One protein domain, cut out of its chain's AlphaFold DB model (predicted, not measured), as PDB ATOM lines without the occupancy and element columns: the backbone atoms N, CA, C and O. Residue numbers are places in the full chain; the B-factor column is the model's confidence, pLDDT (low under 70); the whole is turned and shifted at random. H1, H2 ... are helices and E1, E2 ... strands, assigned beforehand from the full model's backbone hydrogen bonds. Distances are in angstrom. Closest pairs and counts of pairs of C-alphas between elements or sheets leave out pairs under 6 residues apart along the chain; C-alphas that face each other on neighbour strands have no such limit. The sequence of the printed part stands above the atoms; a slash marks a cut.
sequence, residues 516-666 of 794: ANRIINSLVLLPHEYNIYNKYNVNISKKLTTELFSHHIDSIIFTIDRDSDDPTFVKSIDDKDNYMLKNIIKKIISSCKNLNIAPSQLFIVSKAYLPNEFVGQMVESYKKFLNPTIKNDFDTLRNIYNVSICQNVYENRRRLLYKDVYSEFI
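AT A GLANCE: This is residues 516 to 666 of the 794 residues of the protein "DNA helicase" of viral metagenome (UniProt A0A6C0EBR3). Look for two helical lobes set one after the other along a long axis, with a very small sheet, E1 and E2, in the middle. One lobe holds H2 to H6, and the long H6 reaches from it to E1; the other holds H1, the crossed pair H7 and H8, and short H9 and H10. You have 151 residues, with ten named helices and two named strands in the order H1 E1 H2 H3 H4 H5 H6 E2 H7 H8 H9 H10; the sheet, E1 beside E2, is parallel and the class is mostly helix. The whole is loose, with a radius of gyration of the C-alphas of 18.6 A, and spans 57 by 32 by 26 A.

HOW THE PARTS SIT: Begin at H1, residues 516 to 520; it touches H8, residues 634 to 650, closest at the C-alphas of Ala 516 and Cys 646, 5.3 A. E1, residues 522 to 524, is the parallel neighbour of E2, residues 603 to 605, with N 523 and O 603 within hydrogen-bond range at 2.9 A. Between them run H2, 527 to 535, H3, 537 to 543, H4, 546 to 550, H5, 553 to 561, and H6, 575 to 595: a strand-helix-strand unit, parallel neighbour strands with helices between. H2 touches H6 about perpendicular at 83 degrees, closest at C-alphas 529 and 580, 6.8 A. H3 touches H5 at C-alphas 539 and 560, 5.6 A. H4 is close to H6 but not clearly touching, at C-alphas 549 and 589, 6.4 A. H5 touches H6 at C-alphas 553 and 582, 6.5 A. H7, residues 612 to 625, touches H8 at C-alphas 621 and 639, 4.6 A, a steep tilt of 55 degrees, opposite ways. H9, 655 to 658, and H10, 662 to 665, are each close to H8 but not clearly touching, at 6.9 A and 6.8 A between closest C-alphas. Every O i to N i+4 pair is within hydrogen-bond range in H1, H2, H3 and H5, against 15 of 17 in H6, 8 of 10 in H7, 8 of 13 in H8 and 0 of 1 in H4, where 1 of 2 O i to N i+3 pairs is; H9 and H10 are too short for an i+4 pair.

IN THESE COORDINATES: Find C-alpha 516 at (9.224, -38.800, 45.872). H6 starts at (34.318, -59.534, 62.890) and runs 30.8 A; H8 is 25.5 A and H7 20.5 A.

THE WHOLE: The C-alphas of Asp 565 and Glu 664 are the farthest apart, 57.5 A. The printed part has no cut; the link H5 to H6 is long, and pLDDT is under 70 at residues 562 to 568.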
ATOM      1  N   ALA A 516       9.824 -37.610  46.457       94.19
ATOM      2  CA  ALA A 516       9.224 -38.800  45.872       94.19
ATOM      3  C   ALA A 516      10.307 -39.823  45.519       94.19
ATOM      4  O   ALA A 516      10.185 -40.982  45.915       94.19
ATOM      5  N   ASN A 517      11.408 -39.389  44.894       92.50
ATOM      6  CA  ASN A 517      12.575 -40.228  44.631       92.50
ATOM      7  C   ASN A 517      13.087 -40.886  45.921       92.50
ATOM      8  O   ASN A 517      13.254 -42.102  45.977       92.50
ATOM      9  N   ARG A 518      13.255 -40.100  46.992       91.56
ATOM     10  CA  ARG A 518      13.730 -40.596  48.290       91.56
ATOM     11  C   ARG A 518      12.792 -41.606  48.940       91.56
ATOM     12  O   ARG A 518      13.260 -42.568  49.546       91.56
ATOM     13  N   ILE A 519      11.485 -41.383  48.863       92.38
ATOM     14  CA  ILE A 519      10.484 -42.290  49.432       92.38
ATOM     15  C   ILE A 519      10.420 -43.589  48.630       92.38
ATOM     16  O   ILE A 519      10.420 -44.674  49.217       92.38
ATOM     17  N   ILE A 520      10.355 -43.478  47.305       92.12
ATOM     18  CA  ILE A 520      10.129 -44.602  46.396       92.12
ATOM     19  C   ILE A 520      11.370 -45.488  46.309       92.12
ATOM     20  O   ILE A 520      11.257 -46.709  46.408       92.12
ATOM     21  N   ASN A 521      12.556 -44.885  46.226       92.38
ATOM     22  CA  ASN A 521      13.822 -45.603  46.154       92.38
ATOM     23  C   ASN A 521      14.410 -45.875  47.544       92.38
ATOM     24  O   ASN A 521      15.613 -45.729  47.747       92.38
ATOM     25  N   SER A 522      13.577 -46.265  48.516       92.88
ATOM     26  CA  SER A 522      14.027 -46.536  49.886       92.88
ATOM     27  C   SER A 522      14.102 -48.024  50.239       92.88
ATOM     28  O   SER A 522      13.262 -48.833  49.843       92.88
ATOM     29  N   LEU A 523      15.105 -48.389  51.041       92.75
ATOM     30  CA  LEU A 523      15.205 -49.682  51.718       92.75
ATOM     31  C   LEU A 523      15.139 -49.469  53.230       92.75
ATOM     32  O   LEU A 523      15.984 -48.793  53.821       92.75
ATOM     33  N   VAL A 524      14.145 -50.094  53.856       93.50
ATOM     34  CA  VAL A 524      13.947 -50.051  55.304       93.50
ATOM     35  C   VAL A 524      14.780 -51.134  55.985       93.50
ATOM     36  O   VAL A 524      14.617 -52.323  55.703       93.50
ATOM     37  N   LEU A 525      15.645 -50.725  56.909       93.69
ATOM     38  CA  LEU A 525      16.419 -51.613  57.775       93.69
ATOM     39  C   LEU A 525      15.858 -51.614  59.199       93.69
ATOM     40  O   LEU A 525      15.362 -50.595  59.685       93.69
ATOM     41  N   LEU A 526      15.960 -52.753  59.892       91.88
ATOM     42  CA  LEU A 526      15.629 -52.827  61.318       91.88
ATOM     43  C   LEU A 526      16.598 -51.947  62.130       91.88
ATOM     44  O   LEU A 526      17.736 -51.771  61.704       91.88
ATOM     45  N   PRO A 527      16.227 -51.437  63.323       88.19
ATOM     46  CA  PRO A 527      17.079 -50.505  64.075       88.19
ATOM     47  C   PRO A 527      18.517 -50.994  64.303       88.19
ATOM     48  O   PRO A 527      19.468 -50.238  64.132       88.19
ATOM     49  N   HIS A 528      18.695 -52.280  64.619       88.81
ATOM     50  CA  HIS A 528      20.024 -52.869  64.791       88.81
ATOM     51  C   HIS A 528      20.798 -52.980  63.466       88.81
ATOM     52  O   HIS A 528      22.000 -52.748  63.452       88.81
ATOM     53  N   GLU A 529      20.130 -53.278  62.349       93.50
ATOM     54  CA  GLU A 529      20.746 -53.298  61.015       93.50
ATOM     55  C   GLU A 529      21.137 -51.891  60.569       93.50
ATOM     56  O   GLU A 529      22.225 -51.684  60.044       93.50
ATOM     57  N   TYR A 530      20.267 -50.911  60.814       91.88
ATOM     58  CA  TYR A 530      20.501 -49.513  60.479       91.88
ATOM     59  C   TYR A 530      21.703 -48.939  61.239       91.88
ATOM     60  O   TYR A 530      22.502 -48.212  60.656       91.88
ATOM     61  N   ASN A 531      21.887 -49.317  62.508       89.38
ATOM     62  CA  ASN A 531      23.067 -48.933  63.287       89.38
ATOM     63  C   ASN A 531      24.364 -49.488  62.681       89.38
ATOM     64  O   ASN A 531      25.342 -48.753  62.557       89.38
ATOM     65  N   ILE A 532      24.362 -50.756  62.257       92.31
ATOM     66  CA  ILE A 532      25.513 -51.357  61.567       92.31
ATOM     67  C   ILE A 532      25.744 -50.690  60.208       92.31
ATOM     68  O   ILE A 532      26.876 -50.342  59.885       92.31
ATOM     69  N   TYR A 533      24.688 -50.452  59.427       93.38
ATOM     70  CA  TYR A 533      24.789 -49.721  58.166       93.38
ATOM     71  C   TYR A 533      25.414 -48.338  58.371       93.38
ATOM     72  O   TYR A 533      26.370 -48.006  57.682       93.38
ATOM     73  N   ASN A 534      24.923 -47.556  59.337       89.19
ATOM     74  CA  ASN A 534      25.430 -46.214  59.619       89.19
ATOM     75  C   ASN A 534      26.903 -46.214  60.007       89.19
ATOM     76  O   ASN A 534      27.632 -45.328  59.573       89.19
ATOM     77  N   LYS A 535      27.345 -47.218  60.772       89.62
ATOM     78  CA  LYS A 535      28.757 -47.386  61.113       89.62
ATOM     79  C   LYS A 535      29.631 -47.496  59.860       89.62
ATOM     80  O   LYS A 535      30.695 -46.900  59.832       89.62
ATOM     81  N   TYR A 536      29.176 -48.203  58.826       91.56
ATOM     82  CA  TYR A 536      29.955 -48.492  57.615       91.56
ATOM     83  C   TYR A 536      29.457 -47.760  56.357       91.56
ATOM     84  O   TYR A 536      29.829 -48.133  55.242       91.56
ATOM     85  N   ASN A 537      28.609 -46.733  56.495       89.00
ATOM     86  CA  ASN A 537      27.904 -46.153  55.350       89.00
ATOM     87  C   ASN A 537      28.861 -45.515  54.328       89.00
ATOM     88  O   ASN A 537      28.622 -45.644  53.130       89.00
ATOM     89  N   VAL A 538      29.964 -44.897  54.770       85.69
ATOM     90  CA  VAL A 538      30.948 -44.251  53.890       85.69
ATOM     91  C   VAL A 538      31.627 -45.306  53.028       85.69
ATOM     92  O   VAL A 538      31.678 -45.169  51.806       85.69
ATOM     93  N   ASN A 539      32.059 -46.410  53.645       89.00
ATOM     94  CA  ASN A 539      32.639 -47.547  52.939       89.00
ATOM     95  C   ASN A 539      31.657 -48.117  51.903       89.00
ATOM     96  O   ASN A 539      32.042 -48.324  50.754       89.00
ATOM     97  N   ILE A 540      30.397 -48.350  52.289       89.50
ATOM     98  CA  ILE A 540      29.366 -48.911  51.400       89.50
ATOM     99  C   ILE A 540      29.084 -47.959  50.232       89.50
ATOM    100  O   ILE A 540      29.202 -48.355  49.080       89.50
ATOM    101  N   SER A 541      28.726 -46.709  50.523       86.06
ATOM    102  CA  SER A 541      28.307 -45.710  49.527       86.06
ATOM    103  C   SER A 541      29.386 -45.380  48.498       86.06
ATOM    104  O   SER A 541      29.060 -45.192  47.330       86.06
ATOM    105  N   LYS A 542      30.662 -45.342  48.904       85.31
ATOM    106  CA  LYS A 542      31.776 -45.052  47.990       85.31
ATOM    107  C   LYS A 542      32.243 -46.274  47.186       85.31
ATOM    108  O   LYS A 542      32.812 -46.086  46.117       85.31
ATOM    109  N   LYS A 543      32.054 -47.509  47.682       87.94
ATOM    110  CA  LYS A 543      32.664 -48.718  47.081       87.94
ATOM    111  C   LYS A 543      31.678 -49.737  46.507       87.94
ATOM    112  O   LYS A 543      32.084 -50.566  45.697       87.94
ATOM    113  N   LEU A 544      30.409 -49.729  46.915       90.25
ATOM    114  CA  LEU A 544      29.410 -50.664  46.398       90.25
ATOM    115  C   LEU A 544      28.866 -50.165  45.055       90.25
ATOM    116  O   LEU A 544      28.078 -49.225  45.007       90.25
ATOM    117  N   THR A 545      29.247 -50.833  43.968       91.00
ATOM    118  CA  THR A 545      28.782 -50.532  42.606       91.00
ATOM    119  C   THR A 545      27.962 -51.686  42.028       91.00
ATOM    120  O   THR A 545      28.028 -52.823  42.503       91.00
ATOM    121  N   THR A 546      27.186 -51.409  40.978       89.06
ATOM    122  CA  THR A 546      26.361 -52.418  40.289       89.06
ATOM    123  C   THR A 546      27.201 -53.567  39.712       89.06
ATOM    124  O   THR A 546      26.740 -54.705  39.670       89.06
ATOM    125  N   GLU A 547      28.455 -53.311  39.331       89.50
ATOM    126  CA  GLU A 547      29.396 -54.323  38.819       89.50
ATOM    127  C   GLU A 547      29.694 -55.424  39.846       89.50
ATOM    128  O   GLU A 547      29.865 -56.594  39.497       89.50
ATOM    129  N   LEU A 548      29.683 -55.071  41.134       87.50
ATOM    130  CA  LEU A 548      29.917 -56.010  42.226       87.50
ATOM    131  C   LEU A 548      28.726 -56.948  42.468       87.50
ATOM    132  O   LEU A 548      28.875 -57.951  43.159       87.50
ATOM    133  N   PHE A 549      27.544 -56.686  41.897       90.75
ATOM    134  CA  PHE A 549      26.325 -57.467  42.168       90.75
ATOM    135  C   PHE A 549      26.375 -58.916  41.664       90.75
ATOM    136  O   PHE A 549      25.511 -59.720  42.031       90.75
ATOM    137  N   SER A 550      27.331 -59.232  40.790       87.88
ATOM    138  CA  SER A 550      27.614 -60.575  40.274       87.88
ATOM    139  C   SER A 550      28.596 -61.365  41.148       87.88
ATOM    140  O   SER A 550      28.735 -62.572  40.964       87.88
ATOM    141  N   HIS A 551      29.276 -60.708  42.092       90.38
ATOM    142  CA  HIS A 551      30.323 -61.312  42.910       90.38
ATOM    143  C   HIS A 551      29.743 -62.019  44.143       90.38
ATOM    144  O   HIS A 551      28.658 -61.694  44.633       90.38
ATOM    145  N   HIS A 552      30.497 -62.975  44.693       90.88
ATOM    146  CA  HIS A 552      30.169 -63.567  45.991       90.88
ATOM    147  C   HIS A 552      30.188 -62.505  47.097       90.88
ATOM    148  O   HIS A 552      31.050 -61.627  47.109       90.88
ATOM    149  N   ILE A 553      29.271 -62.624  48.065       90.88
ATOM    150  CA  ILE A 553      29.103 -61.627  49.134       90.88
ATOM    151  C   ILE A 553      30.396 -61.384  49.923       90.88
ATOM    152  O   ILE A 553      30.672 -60.253  50.301       90.88
ATOM    153  N   ASP A 554      31.215 -62.421  50.117       89.69
ATOM    154  CA  ASP A 554      32.516 -62.323  50.783       89.69
ATOM    155  C   ASP A 554      33.508 -61.455  50.001       89.69
ATOM    156  O   ASP A 554      34.231 -60.660  50.595       89.69
ATOM    157  N   SER A 555      33.490 -61.532  48.668       88.06
ATOM    158  CA  SER A 555      34.316 -60.677  47.812       88.06
ATOM    159  C   SER A 555      33.852 -59.223  47.855       88.06
ATOM    160  O   SER A 555      34.681 -58.321  47.817       88.06
ATOM    161  N   ILE A 556      32.541 -58.984  47.946       88.81
ATOM    162  CA  ILE A 556      31.981 -57.631  48.068       88.81
ATOM    163  C   ILE A 556      32.376 -57.023  49.416       88.81
ATOM    164  O   ILE A 556      32.821 -55.878  49.467       88.81
ATOM    165  N   ILE A 557      32.256 -57.802  50.498       89.50
ATOM    166  CA  ILE A 557      32.704 -57.398  51.834       89.50
ATOM    167  C   ILE A 557      34.186 -57.051  51.800       89.50
ATOM    168  O   ILE A 557      34.530 -55.957  52.217       89.50
ATOM    169  N   PHE A 558      35.037 -57.906  51.228       86.75
ATOM    170  CA  PHE A 558      36.470 -57.634  51.108       86.75
ATOM    171  C   PHE A 558      36.767 -56.311  50.381       86.75
ATOM    172  O   PHE A 558      37.643 -55.555  50.798       86.75
ATOM    173  N   THR A 559      36.017 -55.983  49.325       85.56
ATOM    174  CA  THR A 559      36.143 -54.688  48.639       85.56
ATOM    175  C   THR A 559      35.782 -53.520  49.564       85.56
ATOM    176  O   THR A 559      36.517 -52.532  49.629       85.56
ATOM    177  N   ILE A 560      34.684 -53.634  50.318       84.88
ATOM    178  CA  ILE A 560      34.216 -52.606  51.264       84.88
ATOM    179  C   ILE A 560      35.200 -52.437  52.437       84.88
ATOM    180  O   ILE A 560      35.475 -51.302  52.838       84.88
ATOM    181  N   ASP A 561      35.767 -53.548  52.912       80.56
ATOM    182  CA  ASP A 561      36.673 -53.681  54.063       80.56
ATOM    183  C   ASP A 561      38.089 -53.140  53.831       80.56
ATOM    184  O   ASP A 561      38.872 -53.014  54.763       80.56
ATOM    185  N   ARG A 562      38.468 -52.840  52.583       65.88
ATOM    186  CA  ARG A 562      39.854 -52.444  52.298       65.88
ATOM    187  C   ARG A 562      40.251 -51.114  52.945       65.88
ATOM    188  O   ARG A 562      39.569 -50.105  52.738       65.88
ATOM    189  N   ASP A 563      41.404 -51.149  53.609       58.75
ATOM    190  CA  ASP A 563      42.102 -50.024  54.232       58.75
ATOM    191  C   ASP A 563      42.182 -48.815  53.283       58.75
ATOM    192  O   ASP A 563      42.405 -48.959  52.075       58.75
ATOM    193  N   SER A 564      41.946 -47.624  53.821       62.62
ATOM    194  CA  SER A 564      41.991 -46.361  53.086       62.62
ATOM    195  C   SER A 564      42.655 -45.307  53.958       62.62
ATOM    196  O   SER A 564      42.287 -45.150  55.119       62.62
ATOM    197  N   ASP A 565      43.591 -44.551  53.383       63.56
ATOM    198  CA  ASP A 565      44.228 -43.411  54.056       63.56
ATOM    199  C   ASP A 565      43.260 -42.224  54.264       63.56
ATOM    200  O   ASP A 565      43.605 -41.250  54.933       63.56
ATOM    201  N   ASP A 566      42.041 -42.289  53.708       65.19
ATOM    202  CA  ASP A 566      40.990 -41.287  53.899       65.19
ATOM    203  C   ASP A 566      40.322 -41.481  55.282       65.19
ATOM    204  O   ASP A 566      39.658 -42.498  55.518       65.19
ATOM    205  N   PRO A 567      40.435 -40.498  56.199       65.81
ATOM    206  CA  PRO A 567      39.926 -40.597  57.568       65.81
ATOM    207  C   PRO A 567      38.395 -40.685  57.655       65.81
ATOM    208  O   PRO A 567      37.864 -40.921  58.740       65.81
ATOM    209  N   THR A 568      37.670 -40.489  56.546       67.25
ATOM    210  CA  THR A 568      36.211 -40.663  56.490       67.25
ATOM    211  C   THR A 568      35.779 -42.129  56.413       67.25
ATOM    212  O   THR A 568      34.614 -42.424  56.681       67.25
ATOM    213  N   PHE A 569      36.681 -43.057  56.073       74.88
ATOM    214  CA  PHE A 569      36.387 -44.491  56.049       74.88
ATOM    215  C   PHE A 569      36.598 -45.139  57.417       74.88
ATOM    216  O   PHE A 569      37.511 -44.800  58.170       74.88
ATOM    217  N   VAL A 570      35.791 -46.159  57.711       77.50
ATOM    218  CA  VAL A 570      36.127 -47.089  58.790       77.50
ATOM    219  C   VAL A 570      37.253 -47.993  58.303       77.50
ATOM    220  O   VAL A 570      37.095 -48.658  57.279       77.50
ATOM    221  N   LYS A 571      38.369 -48.003  59.044       77.56
ATOM    222  CA  LYS A 571      39.620 -48.695  58.677       77.56
ATOM    223  C   LYS A 571      39.447 -50.191  58.418       77.56
ATOM    224  O   LYS A 571      40.045 -50.722  57.494       77.56
ATOM    225  N   SER A 572      38.630 -50.850  59.231       82.38
ATOM    226  CA  SER A 572      38.323 -52.272  59.098       82.38
ATOM    227  C   SER A 572      36.933 -52.576  59.648       82.38
ATOM    228  O   SER A 572      36.465 -51.953  60.605       82.38
ATOM    229  N   ILE A 573      36.266 -53.552  59.056       84.56
ATOM    230  CA  ILE A 573      35.002 -54.102  59.524       84.56
ATOM    231  C   ILE A 573      35.287 -55.007  60.724       84.56
ATOM    232  O   ILE A 573      36.181 -55.846  60.692       84.56
ATOM    233  N   ASP A 574      34.511 -54.851  61.799       87.38
ATOM    234  CA  ASP A 574      34.664 -55.695  62.979       87.38
ATOM    235  C   ASP A 574      34.094 -57.087  62.671       87.38
ATOM    236  O   ASP A 574      32.982 -57.204  62.145       87.38
ATOM    237  N   ASP A 575      34.779 -58.151  63.097       86.25
ATOM    238  CA  ASP A 575      34.318 -59.534  62.890       86.25
ATOM    239  C   ASP A 575      32.887 -59.772  63.398       86.25
ATOM    240  O   ASP A 575      32.090 -60.463  62.758       86.25
ATOM    241  N   LYS A 576      32.529 -59.139  64.524       90.62
ATOM    242  CA  LYS A 576      31.183 -59.206  65.119       90.62
ATOM    243  C   LYS A 576      30.086 -58.612  64.222       90.62
ATOM    244  O   LYS A 576      28.936 -59.034  64.321       90.62
ATOM    245  N   ASP A 577      30.429 -57.664  63.350       91.44
ATOM    246  CA  ASP A 577      29.479 -56.955  62.484       91.44
ATOM    247  C   ASP A 577      29.381 -57.605  61.092       91.44
ATOM    248  O   ASP A 577      28.377 -57.432  60.396       91.44
ATOM    249  N   ASN A 578      30.380 -58.406  60.699       89.75
ATOM    250  CA  ASN A 578      30.531 -58.992  59.362       89.75
ATOM    251  C   ASN A 578      29.290 -59.786  58.908       89.75
ATOM    252  O   ASN A 578      28.771 -59.581  57.808       89.75
ATOM    253  N   TYR A 579      28.741 -60.642  59.778       92.56
ATOM    254  CA  TYR A 579      27.524 -61.402  59.469       92.56
ATOM    255  C   TYR A 579      26.324 -60.490  59.165       92.56
ATOM    256  O   TYR A 579      25.610 -60.698  58.182       92.56
ATOM    257  N   MET A 580      26.114 -59.459  59.987       93.25
ATOM    258  CA  MET A 580      25.008 -58.517  59.804       93.25
ATOM    259  C   MET A 580      25.202 -57.688  58.533       93.25
ATOM    260  O   MET A 580      24.267 -57.513  57.751       93.25
ATOM    261  N   LEU A 581      26.430 -57.241  58.280       93.12
ATOM    262  CA  LEU A 581      26.777 -56.457  57.103       93.12
ATOM    263  C   LEU A 581      26.550 -57.236  55.800       93.12
ATOM    264  O   LEU A 581      25.980 -56.694  54.854       93.12
ATOM    265  N   LYS A 582      26.882 -58.533  55.766       94.69
ATOM    266  CA  LYS A 582      26.550 -59.422  54.638       94.69
ATOM    267  C   LYS A 582      25.050 -59.453  54.351       94.69
ATOM    268  O   LYS A 582      24.646 -59.413  53.189       94.69
ATOM    269  N   ASN A 583      24.217 -59.515  55.390       95.00
ATOM    270  CA  ASN A 583      22.761 -59.500  55.235       95.00
ATOM    271  C   ASN A 583      22.255 -58.143  54.732       95.00
ATOM    272  O   ASN A 583      21.412 -58.108  53.836       95.00
ATOM    273  N   ILE A 584      22.810 -57.040  55.240       95.69
ATOM    274  CA  ILE A 584      22.493 -55.681  54.779       95.69
ATOM    275  C   ILE A 584      22.829 -55.527  53.290       95.69
ATOM    276  O   ILE A 584      21.974 -55.101  52.518       95.69
ATOM    277  N   ILE A 585      24.019 -55.944  52.850       95.56
ATOM    278  CA  ILE A 585      24.422 -55.853  51.438       95.56
ATOM    279  C   ILE A 585      23.514 -56.704  50.544       95.56
ATOM    280  O   ILE A 585      23.099 -56.241  49.484       95.56
ATOM    281  N   LYS A 586      23.134 -57.917  50.967       95.81
ATOM    282  CA  LYS A 586      22.162 -58.735  50.217       95.81
ATOM    283  C   LYS A 586      20.827 -58.011  50.036       95.81
ATOM    284  O   LYS A 586      20.274 -58.038  48.937       95.81
ATOM    285  N   LYS A 587      20.327 -57.343  51.084       96.25
ATOM    286  CA  LYS A 587      19.107 -56.523  51.004       96.25
ATOM    287  C   LYS A 587      19.284 -55.360  50.027       96.25
ATOM    288  O   LYS A 587      18.422 -55.182  49.174       96.25
ATOM    289  N   ILE A 588      20.407 -54.638  50.091       95.56
ATOM    290  CA  ILE A 588      20.729 -53.538  49.164       95.56
ATOM    291  C   ILE A 588      20.705 -54.027  47.713       95.56
ATOM    292  O   ILE A 588      19.973 -53.479  46.895       95.56
ATOM    293  N   ILE A 589      21.435 -55.102  47.404       95.12
ATOM    294  CA  ILE A 589      21.505 -55.667  46.049       95.12
ATOM    295  C   ILE A 589      20.117 -56.097  45.567       95.12
ATOM    296  O   ILE A 589      19.744 -55.809  44.430       95.12
ATOM    297  N   SER A 590      19.341 -56.774  46.420       94.75
ATOM    298  CA  SER A 590      17.981 -57.197  46.077       94.75
ATOM    299  C   SER A 590      17.075 -56.002  45.779       94.75
ATOM    300  O   SER A 590      16.344 -56.033  44.792       94.75
ATOM    301  N   SER A 591      17.125 -54.951  46.599       93.25
ATOM    302  CA  SER A 591      16.333 -53.737  46.392       93.25
ATOM    303  C   SER A 591      16.733 -53.002  45.115       93.25
ATOM    304  O   SER A 591      15.856 -52.662  44.326       93.25
ATOM    305  N   CYS A 592      18.033 -52.827  44.860       93.50
ATOM    306  CA  CYS A 592      18.535 -52.206  43.633       93.50
ATOM    307  C   CYS A 592      18.084 -52.963  42.376       93.50
ATOM    308  O   CYS A 592      17.628 -52.340  41.421       93.50
ATOM    309  N   LYS A 593      18.141 -54.304  42.386       91.88
ATOM    310  CA  LYS A 593      17.660 -55.135  41.268       91.88
ATOM    311  C   LYS A 593      16.148 -55.011  41.063       91.88
ATOM    312  O   LYS A 593      15.708 -54.877  39.927       91.88
ATOM    313  N   ASN A 594      15.365 -55.016  42.142       89.12
ATOM    314  CA  ASN A 594      13.904 -54.914  42.065       89.12
ATOM    315  C   ASN A 594      13.430 -53.544  41.559       89.12
ATOM    316  O   ASN A 594      12.449 -53.463  40.825       89.12
ATOM    317  N   LEU A 595      14.118 -52.472  41.959       85.44
ATOM    318  CA  LEU A 595      13.797 -51.099  41.562       85.44
ATOM    319  C   LEU A 595      14.460 -50.686  40.240       85.44
ATOM    320  O   LEU A 595      14.068 -49.677  39.662       85.44
ATOM    321  N   ASN A 596      15.420 -51.477  39.751       88.81
ATOM    322  CA  ASN A 596      16.267 -51.171  38.600       88.81
ATOM    323  C   ASN A 596      17.035 -49.844  38.761       88.81
ATOM    324  O   ASN A 596      16.978 -48.969  37.900       88.81
ATOM    325  N   ILE A 597      17.739 -49.701  39.888       90.00
ATOM    326  CA  ILE A 597      18.524 -48.508  40.246       90.00
ATOM    327  C   ILE A 597      19.937 -48.885  40.707       90.00
ATOM    328  O   ILE A 597      20.178 -50.007  41.161       90.00
ATOM    329  N   ALA A 598      20.871 -47.938  40.638       91.94
ATOM    330  CA  ALA A 598      22.212 -48.095  41.200       91.94
ATOM    331  C   ALA A 598      22.204 -47.997  42.745       91.94
ATOM    332  O   ALA A 598      21.318 -47.353  43.311       91.94
ATOM    333  N   PRO A 599      23.208 -48.558  43.453       89.69
ATOM    334  CA  PRO A 599      23.373 -48.367  44.900       89.69
ATOM    335  C   PRO A 599      23.361 -46.904  45.350       89.69
ATOM    336  O   PRO A 599      22.794 -46.594  46.392       89.69
ATOM    337  N   SER A 600      23.944 -46.004  44.552       88.50
ATOM    338  CA  SER A 600      24.002 -44.562  44.833       88.50
ATOM    339  C   SER A 600      22.633 -43.875  44.817       88.50
ATOM    340  O   SER A 600      22.488 -42.797  45.384       88.50
ATOM    341  N   GLN A 601      21.631 -44.495  44.190       89.50
ATOM    342  CA  GLN A 601      20.260 -43.993  44.104       89.50
ATOM    343  C   GLN A 601      19.343 -44.604  45.179       89.50
ATOM    344  O   GLN A 601      18.186 -44.201  45.293       89.50
ATOM    345  N   LEU A 602      19.828 -45.586  45.954       92.81
ATOM    346  CA  LEU A 602      19.052 -46.261  46.993       92.81
ATOM    347  C   LEU A 602      19.203 -45.546  48.343       92.81
ATOM    348  O   LEU A 602      20.294 -45.438  48.902       92.81
ATOM    349  N   PHE A 603      18.081 -45.135  48.925       91.88
ATOM    350  CA  PHE A 603      18.033 -44.475  50.224       91.88
ATOM    351  C   PHE A 603      17.814 -45.486  51.350       91.88
ATOM    352  O   PHE A 603      16.754 -46.100  51.472       91.88
ATOM    353  N   ILE A 604      18.801 -45.642  52.231       92.19
ATOM    354  CA  ILE A 604      18.681 -46.528  53.395       92.19
ATOM    355  C   ILE A 604      18.038 -45.785  54.562       92.19
ATOM    356  O   ILE A 604      18.527 -44.743  55.001       92.19
ATOM    357  N   VAL A 605      16.937 -46.329  55.079       90.44
ATOM    358  CA  VAL A 605      16.090 -45.663  56.078       90.44
ATOM    359  C   VAL A 605      15.783 -46.602  57.245       90.44
ATOM    360  O   VAL A 605      15.716 -47.818  57.089       90.44
ATOM    361  N   SER A 606      15.574 -46.043  58.436       86.06
ATOM    362  CA  SER A 606      15.243 -46.804  59.655       86.06
ATOM    363  C   SER A 606      13.742 -47.041  59.852       86.06
ATOM    364  O   SER A 606      13.331 -47.728  60.786       86.06
ATOM    365  N   LYS A 607      12.904 -46.448  58.994       85.12
ATOM    366  CA  LYS A 607      11.445 -46.561  59.037       85.12
ATOM    367  C   LYS A 607      10.846 -46.493  57.638       85.12
ATOM    368  O   LYS A 607      11.341 -45.762  56.784       85.12
ATOM    369  N   ALA A 608       9.753 -47.221  57.434       87.38
ATOM    370  CA  ALA A 608       8.965 -47.134  56.212       87.38
ATOM    371  C   ALA A 608       8.185 -45.813  56.163       87.38
ATOM    372  O   ALA A 608       7.518 -45.447  57.135       87.38
ATOM    373  N   TYR A 609       8.247 -45.124  55.024       90.06
ATOM    374  CA  TYR A 609       7.442 -43.930  54.767       90.06
ATOM    375  C   TYR A 609       6.033 -44.306  54.295       90.06
ATOM    376  O   TYR A 609       5.043 -43.906  54.913       90.06
ATOM    377  N   LEU A 610       5.946 -45.127  53.244       91.75
ATOM    378  CA  LEU A 610       4.688 -45.583  52.655       91.75
ATOM    379  C   LEU A 610       4.212 -46.905  53.278       91.75
ATOM    380  O   LEU A 610       5.012 -47.831  53.427       91.75
ATOM    381  N   PRO A 611       2.911 -47.040  53.587       91.56
ATOM    382  CA  PRO A 611       2.292 -48.343  53.792       91.56
ATOM    383  C   PRO A 611       2.356 -49.189  52.511       91.56
ATOM    384  O   PRO A 611       2.202 -48.664  51.407       91.56
ATOM    385  N   ASN A 612       2.523 -50.508  52.659       89.50
ATOM    386  CA  ASN A 612       2.732 -51.441  51.539       89.50
ATOM    387  C   ASN A 612       1.655 -51.353  50.442       89.50
ATOM    388  O   ASN A 612       1.969 -51.504  49.267       89.50
ATOM    389  N   GLU A 613       0.402 -51.081  50.816       93.19
ATOM    390  CA  GLU A 613      -0.731 -50.989  49.884       93.19
ATOM    391  C   GLU A 613      -0.631 -49.811  48.894       93.19
ATOM    392  O   GLU A 613      -1.231 -49.871  47.825       93.19
ATOM    393  N   PHE A 614       0.157 -48.773  49.203       94.50
ATOM    394  CA  PHE A 614       0.328 -47.596  48.338       94.50
ATOM    395  C   PHE A 614       1.614 -47.624  47.513       94.50
ATOM    396  O   PHE A 614       1.741 -46.853  46.564       94.50
ATOM    397  N   VAL A 615       2.567 -48.506  47.837       91.19
ATOM    398  CA  VAL A 615       3.889 -48.531  47.187       91.19
ATOM    399  C   VAL A 615       3.759 -48.707  45.673       91.19
ATOM    400  O   VAL A 615       4.341 -47.930  44.923       91.19
ATOM    401  N   GLY A 616       2.959 -49.676  45.215       91.31
ATOM    402  CA  GLY A 616       2.794 -49.957  43.784       91.31
ATOM    403  C   GLY A 616       2.243 -48.765  42.997       91.31
ATOM    404  O   GLY A 616       2.825 -48.376  41.986       91.31
ATOM    405  N   GLN A 617       1.175 -48.141  43.504       93.38
ATOM    406  CA  GLN A 617       0.564 -46.963  42.882       93.38
ATOM    407  C   GLN A 617       1.540 -45.782  42.822       93.38
ATOM    408  O   GLN A 617       1.659 -45.139  41.782       93.38
ATOM    409  N   MET A 618       2.262 -45.508  43.914       94.50
ATOM    410  CA  MET A 618       3.210 -44.389  43.972       94.50
ATOM    411  C   MET A 618       4.392 -44.584  43.019       94.50
ATOM    412  O   MET A 618       4.779 -43.646  42.325       94.50
ATOM    413  N   VAL A 619       4.925 -45.809  42.926       92.00
ATOM    414  CA  VAL A 619       5.979 -46.163  41.960       92.00
ATOM    415  C   VAL A 619       5.503 -45.928  40.526       92.00
ATOM    416  O   VAL A 619       6.235 -45.352  39.722       92.00
ATOM    417  N   GLU A 620       4.289 -46.366  40.184       92.88
ATOM    418  CA  GLU A 620       3.744 -46.191  38.836       92.88
ATOM    419  C   GLU A 620       3.524 -44.711  38.497       92.88
ATOM    420  O   GLU A 620       3.932 -44.256  37.425       92.88
ATOM    421  N   SER A 621       2.937 -43.942  39.417       94.56
ATOM    422  CA  SER A 621       2.723 -42.510  39.211       94.56
ATOM    423  C   SER A 621       4.029 -41.741  39.060       94.56
ATOM    424  O   SER A 621       4.122 -40.905  38.165       94.56
ATOM    425  N   TYR A 622       5.061 -42.055  39.847       94.19
ATOM    426  CA  TYR A 622       6.351 -41.380  39.712       94.19
ATOM    427  C   TYR A 622       7.072 -41.737  38.404       94.19
ATOM    428  O   TYR A 622       7.641 -40.865  37.758       94.19
ATOM    429  N   LYS A 623       6.962 -42.985  37.923       92.00
ATOM    430  CA  LYS A 623       7.464 -43.358  36.586       92.00
ATOM    431  C   LYS A 623       6.800 -42.552  35.468       92.00
ATOM    432  O   LYS A 623       7.476 -42.158  34.522       92.00
ATOM    433  N   LYS A 624       5.489 -42.305  35.566       92.56
ATOM    434  CA  LYS A 624       4.765 -41.453  34.607       92.56
ATOM    435  C   LYS A 624       5.158 -39.981  34.751       92.56
ATOM    436  O   LYS A 624       5.315 -39.308  33.740       92.56
ATOM    437  N   PHE A 625       5.377 -39.512  35.980       93.06
ATOM    438  CA  PHE A 625       5.860 -38.160  36.268       93.06
ATOM    439  C   PHE A 625       7.251 -37.891  35.678       93.06
ATOM    440  O   PHE A 625       7.479 -36.809  35.164       93.06
ATOM    441  N   LEU A 626       8.159 -38.869  35.678       91.75
ATOM    442  CA  LEU A 626       9.497 -38.720  35.090       91.75
ATOM    443  C   LEU A 626       9.495 -38.711  33.552       91.75
ATOM    444  O   LEU A 626      10.490 -38.342  32.936       91.75
ATOM    445  N   ASN A 627       8.415 -39.156  32.904       90.69
ATOM    446  CA  ASN A 627       8.418 -39.385  31.464       90.69
ATOM    447  C   ASN A 627       8.179 -38.072  30.681       90.69
ATOM    448  O   ASN A 627       7.079 -37.512  30.768       90.69
ATOM    449  N   PRO A 628       9.148 -37.592  29.875       89.56
ATOM    450  CA  PRO A 628       8.999 -36.362  29.096       89.56
ATOM    451  C   PRO A 628       8.025 -36.499  27.916       89.56
ATOM    452  O   PRO A 628       7.563 -35.496  27.383       89.56
ATOM    453  N   THR A 629       7.686 -37.722  27.487       88.75
ATOM    454  CA  THR A 629       6.753 -37.931  26.362       88.75
ATOM    455  C   THR A 629       5.285 -37.822  26.772       88.75
ATOM    456  O   THR A 629       4.409 -37.709  25.914       88.75
ATOM    457  N   ILE A 630       5.006 -37.831  28.079       87.06
ATOM    458  CA  ILE A 630       3.660 -37.718  28.639       87.06
ATOM    459  C   ILE A 630       3.360 -36.238  28.905       87.06
ATOM    460  O   ILE A 630       3.993 -35.615  29.755       87.06
ATOM    461  N   LYS A 631       2.380 -35.666  28.201       85.88
ATOM    462  CA  LYS A 631       1.943 -34.275  28.420       85.88
ATOM    463  C   LYS A 631       1.167 -34.134  29.730       85.88
ATOM    464  O   LYS A 631       0.612 -35.105  30.224       85.88
ATOM    465  N   ASN A 632       1.058 -32.914  30.248       84.06
ATOM    466  CA  ASN A 632       0.198 -32.615  31.394       84.06
ATOM    467  C   ASN A 632      -1.291 -32.609  30.985       84.06
ATOM    468  O   ASN A 632      -1.881 -31.563  30.743       84.06
ATOM    469  N   ASP A 633      -1.892 -33.793  30.877       81.62
ATOM    470  CA  ASP A 633      -3.330 -34.015  30.672       81.62
ATOM    471  C   ASP A 633      -4.030 -34.523  31.952       81.62
ATOM    472  O   ASP A 633      -3.414 -34.627  33.013       81.62
ATOM    473  N   PHE A 634      -5.328 -34.848  31.879       72.25
ATOM    474  CA  PHE A 634      -6.100 -35.321  33.041       72.25
ATOM    475  C   PHE A 634      -5.540 -36.595  33.688       72.25
ATOM    476  O   PHE A 634      -5.587 -36.713  34.916       72.25
ATOM    477  N   ASP A 635      -4.999 -37.524  32.898       72.19
ATOM    478  CA  ASP A 635      -4.387 -38.749  33.423       72.19
ATOM    479  C   ASP A 635      -3.043 -38.443  34.104       72.19
ATOM    480  O   ASP A 635      -2.666 -39.082  35.091       72.19
ATOM    481  N   THR A 636      -2.338 -37.415  33.632       83.75
ATOM    482  CA  THR A 636      -1.050 -36.967  34.176       83.75
ATOM    483  C   THR A 636      -1.197 -36.103  35.419       83.75
ATOM    484  O   THR A 636      -0.436 -36.292  36.367       83.75
ATOM    485  N   LEU A 637      -2.217 -35.244  35.490       93.62
ATOM    486  CA  LEU A 637      -2.553 -34.472  36.691       93.62
ATOM    487  C   LEU A 637      -2.749 -35.384  37.907       93.62
ATOM    488  O   LEU A 637      -2.306 -35.055  39.008       93.62
ATOM    489  N   ARG A 638      -3.326 -36.578  37.713       94.88
ATOM    490  CA  ARG A 638      -3.447 -37.565  38.790       94.88
ATOM    491  C   ARG A 638      -2.092 -38.093  39.264       94.88
ATOM    492  O   ARG A 638      -1.911 -38.326  40.457       94.88
ATOM    493  N   ASN A 639      -1.134 -38.271  38.355       95.56
ATOM    494  CA  ASN A 639       0.223 -38.684  38.714       95.56
ATOM    495  C   ASN A 639       0.974 -37.563  39.441       95.56
ATOM    496  O   ASN A 639       1.615 -37.844  40.448       95.56
ATOM    497  N   ILE A 640       0.831 -36.309  38.997       96.31
ATOM    498  CA  ILE A 640       1.387 -35.127  39.682       96.31
ATOM    499  C   ILE A 640       0.805 -35.015  41.097       96.31
ATOM    500  O   ILE A 640       1.553 -34.810  42.045       96.31
ATOM    501  N   TYR A 641      -0.502 -35.231  41.264       96.38
ATOM    502  CA  TYR A 641      -1.151 -35.282  42.577       96.38
ATOM    503  C   TYR A 641      -0.589 -36.396  43.472       96.38
ATOM    504  O   TYR A 641      -0.261 -36.163  44.631       96.38
ATOM    505  N   ASN A 642      -0.428 -37.612  42.949       95.44
ATOM    506  CA  ASN A 642       0.148 -38.704  43.736       95.44
ATOM    507  C   ASN A 642       1.606 -38.408  44.144       95.44
ATOM    508  O   ASN A 642       1.994 -38.692  45.275       95.44
ATOM    509  N   VAL A 643       2.399 -37.800  43.255       95.75
ATOM    510  CA  VAL A 643       3.771 -37.356  43.557       95.75
ATOM    511  C   VAL A 643       3.772 -36.240  44.602       95.75
ATOM    512  O   VAL A 643       4.545 -36.312  45.553       95.75
ATOM    513  N   SER A 644       2.859 -35.269  44.512       95.56
ATOM    514  CA  SER A 644       2.782 -34.151  45.461       95.56
ATOM    515  C   SER A 644       2.467 -34.605  46.896       95.56
ATOM    516  O   SER A 644       2.955 -34.016  47.863       95.56
ATOM    517  N   ILE A 645       1.735 -35.713  47.067       95.19
ATOM    518  CA  ILE A 645       1.475 -36.321  48.383       95.19
ATOM    519  C   ILE A 645       2.770 -36.794  49.072       95.19
ATOM    520  O   ILE A 645       2.825 -36.820  50.308       95.19
ATOM    521  N   CYS A 646       3.825 -37.141  48.325       94.88
ATOM    522  CA  CYS A 646       5.085 -37.634  48.890       94.88
ATOM    523  C   CYS A 646       5.724 -36.642  49.877       94.88
ATOM    524  O   CYS A 646       6.252 -37.087  50.897       94.88
ATOM    525  N   GLN A 647       5.598 -35.327  49.654       91.88
ATOM    526  CA  GLN A 647       6.042 -34.290  50.602       91.88
ATOM    527  C   GLN A 647       5.447 -34.516  51.998       91.88
ATOM    528  O   GLN A 647       6.153 -34.664  52.996       91.88
ATOM    529  N   ASN A 648       4.122 -34.630  52.065       89.44
ATOM    530  CA  ASN A 648       3.407 -34.830  53.320       89.44
ATOM    531  C   ASN A 648       3.748 -36.174  53.974       89.44
ATOM    532  O   ASN A 648       3.908 -36.261  55.197       89.44
ATOM    533  N   VAL A 649       3.900 -37.227  53.168       91.69
ATOM    534  CA  VAL A 649       4.296 -38.559  53.646       91.69
ATOM    535  C   VAL A 649       5.693 -38.524  54.270       91.69
ATOM    536  O   VAL A 649       5.892 -39.105  55.342       91.69
ATOM    537  N   TYR A 650       6.642 -37.810  53.659       88.31
ATOM    538  CA  TYR A 650       7.997 -37.626  54.186       88.31
ATOM    539  C   TYR A 650       7.972 -36.993  55.586       88.31
ATOM    540  O   TYR A 650       8.649 -37.442  56.520       88.31
ATOM    541  N   GLU A 651       7.074 -36.029  55.774       82.00
ATOM    542  CA  GLU A 651       6.810 -35.347  57.042       82.00
ATOM    543  C   GLU A 651       5.907 -36.132  58.014       82.00
ATOM    544  O   GLU A 651       5.523 -35.625  59.077       82.00
ATOM    545  N   ASN A 652       5.614 -37.399  57.704       84.31
ATOM    546  CA  ASN A 652       4.774 -38.324  58.475       84.31
ATOM    547  C   ASN A 652       3.287 -37.919  58.558       84.31
ATOM    548  O   ASN A 652       2.588 -38.351  59.473       84.31
ATOM    549  N   ARG A 653       2.780 -37.096  57.629       88.06
ATOM    550  CA  ARG A 653       1.349 -36.775  57.485       88.06
ATOM    551  C   ARG A 653       0.754 -37.616  56.355       88.06
ATOM    552  O   ARG A 653       0.815 -37.249  55.190       88.06
ATOM    553  N   ARG A 654       0.173 -38.769  56.693       92.06
ATOM    554  CA  ARG A 654      -0.258 -39.784  55.706       92.06
ATOM    555  C   ARG A 654      -1.761 -39.820  55.432       92.06
ATOM    556  O   ARG A 654      -2.230 -40.691  54.706       92.06
ATOM    557  N   ARG A 655      -2.524 -38.860  55.963       92.12
ATOM    558  CA  ARG A 655      -3.989 -38.796  55.812       92.12
ATOM    559  C   ARG A 655      -4.458 -38.878  54.351       92.12
ATOM    560  O   ARG A 655      -5.464 -39.522  54.078       92.12
ATOM    561  N   LEU A 656      -3.722 -38.255  53.421       92.44
ATOM    562  CA  LEU A 656      -4.116 -38.137  52.011       92.44
ATOM    563  C   LEU A 656      -3.925 -39.443  51.235       92.44
ATOM    564  O   LEU A 656      -4.522 -39.616  50.183       92.44
ATOM    565  N   LEU A 657      -3.180 -40.409  51.786       94.19
ATOM    566  CA  LEU A 657      -3.171 -41.774  51.252       94.19
ATOM    567  C   LEU A 657      -4.539 -42.449  51.441       94.19
ATOM    568  O   LEU A 657      -4.982 -43.255  50.623       94.19
ATOM    569  N   TYR A 658      -5.235 -42.114  52.529       94.44
ATOM    570  CA  TYR A 658      -6.520 -42.710  52.894       94.44
ATOM    571  C   TYR A 658      -7.726 -41.853  52.495       94.44
ATOM    572  O   TYR A 658      -8.821 -42.400  52.351       94.44
ATOM    573  N   LYS A 659      -7.525 -40.549  52.268       91.94
ATOM    574  CA  LYS A 659      -8.534 -39.599  51.792       91.94
ATOM    575  C   LYS A 659      -8.093 -38.954  50.479       91.94
ATOM    576  O   LYS A 659      -7.326 -37.995  50.481       91.94
ATOM    577  N   ASP A 660      -8.626 -39.478  49.382       90.88
ATOM    578  CA  ASP A 660      -8.436 -38.923  48.044       90.88
ATOM    579  C   ASP A 660      -9.242 -37.625  47.885       90.88
ATOM    580  O   ASP A 660     -10.454 -37.625  48.094       90.88
ATOM    581  N   VAL A 661      -8.550 -36.532  47.555       93.31
ATOM    582  CA  VAL A 661      -9.118 -35.184  47.333       93.31
ATOM    583  C   VAL A 661      -8.705 -34.613  45.974       93.31
ATOM    584  O   VAL A 661      -8.655 -33.400  45.768       93.31
ATOM    585  N   TYR A 662      -8.327 -35.491  45.041       94.75
ATOM    586  CA  TYR A 662      -7.869 -35.093  43.715       94.75
ATOM    587  C   TYR A 662      -8.901 -34.233  42.975       94.75
ATOM    588  O   TYR A 662      -8.541 -33.225  42.370       94.75
ATOM    589  N   SER A 663     -10.185 -34.597  43.052       94.38
ATOM    590  CA  SER A 663     -11.284 -33.873  42.398       94.38
ATOM    591  C   SER A 663     -11.366 -32.405  42.810       94.38
ATOM    592  O   SER A 663     -11.629 -31.543  41.976       94.38
ATOM    593  N   GLU A 664     -11.111 -32.115  44.081       94.38
ATOM    594  CA  GLU A 664     -11.127 -30.782  44.667       94.38
ATOM    595  C   GLU A 664      -9.924 -29.956  44.197       94.38
ATOM    596  O   GLU A 664     -10.025 -28.739  44.078       94.38
ATOM    597  N   PHE A 665      -8.793 -30.602  43.899       94.44
ATOM    598  CA  PHE A 665      -7.579 -29.934  43.417       94.44
ATOM    599  C   PHE A 665      -7.669 -29.572  41.932       94.44
ATOM    600  O   PHE A 665      -7.065 -28.599  41.496       94.44
ATOM    601  N   ILE A 666      -8.448 -30.318  41.149       94.00
ATOM    602  CA  ILE A 666      -8.656 -30.034  39.721       94.00
ATOM    603  C   ILE A 666      -9.981 -29.318  39.434       94.00
ATOM    604  O   ILE A 666     -10.376 -29.193  38.273       94.00
TER     605      ILE A 666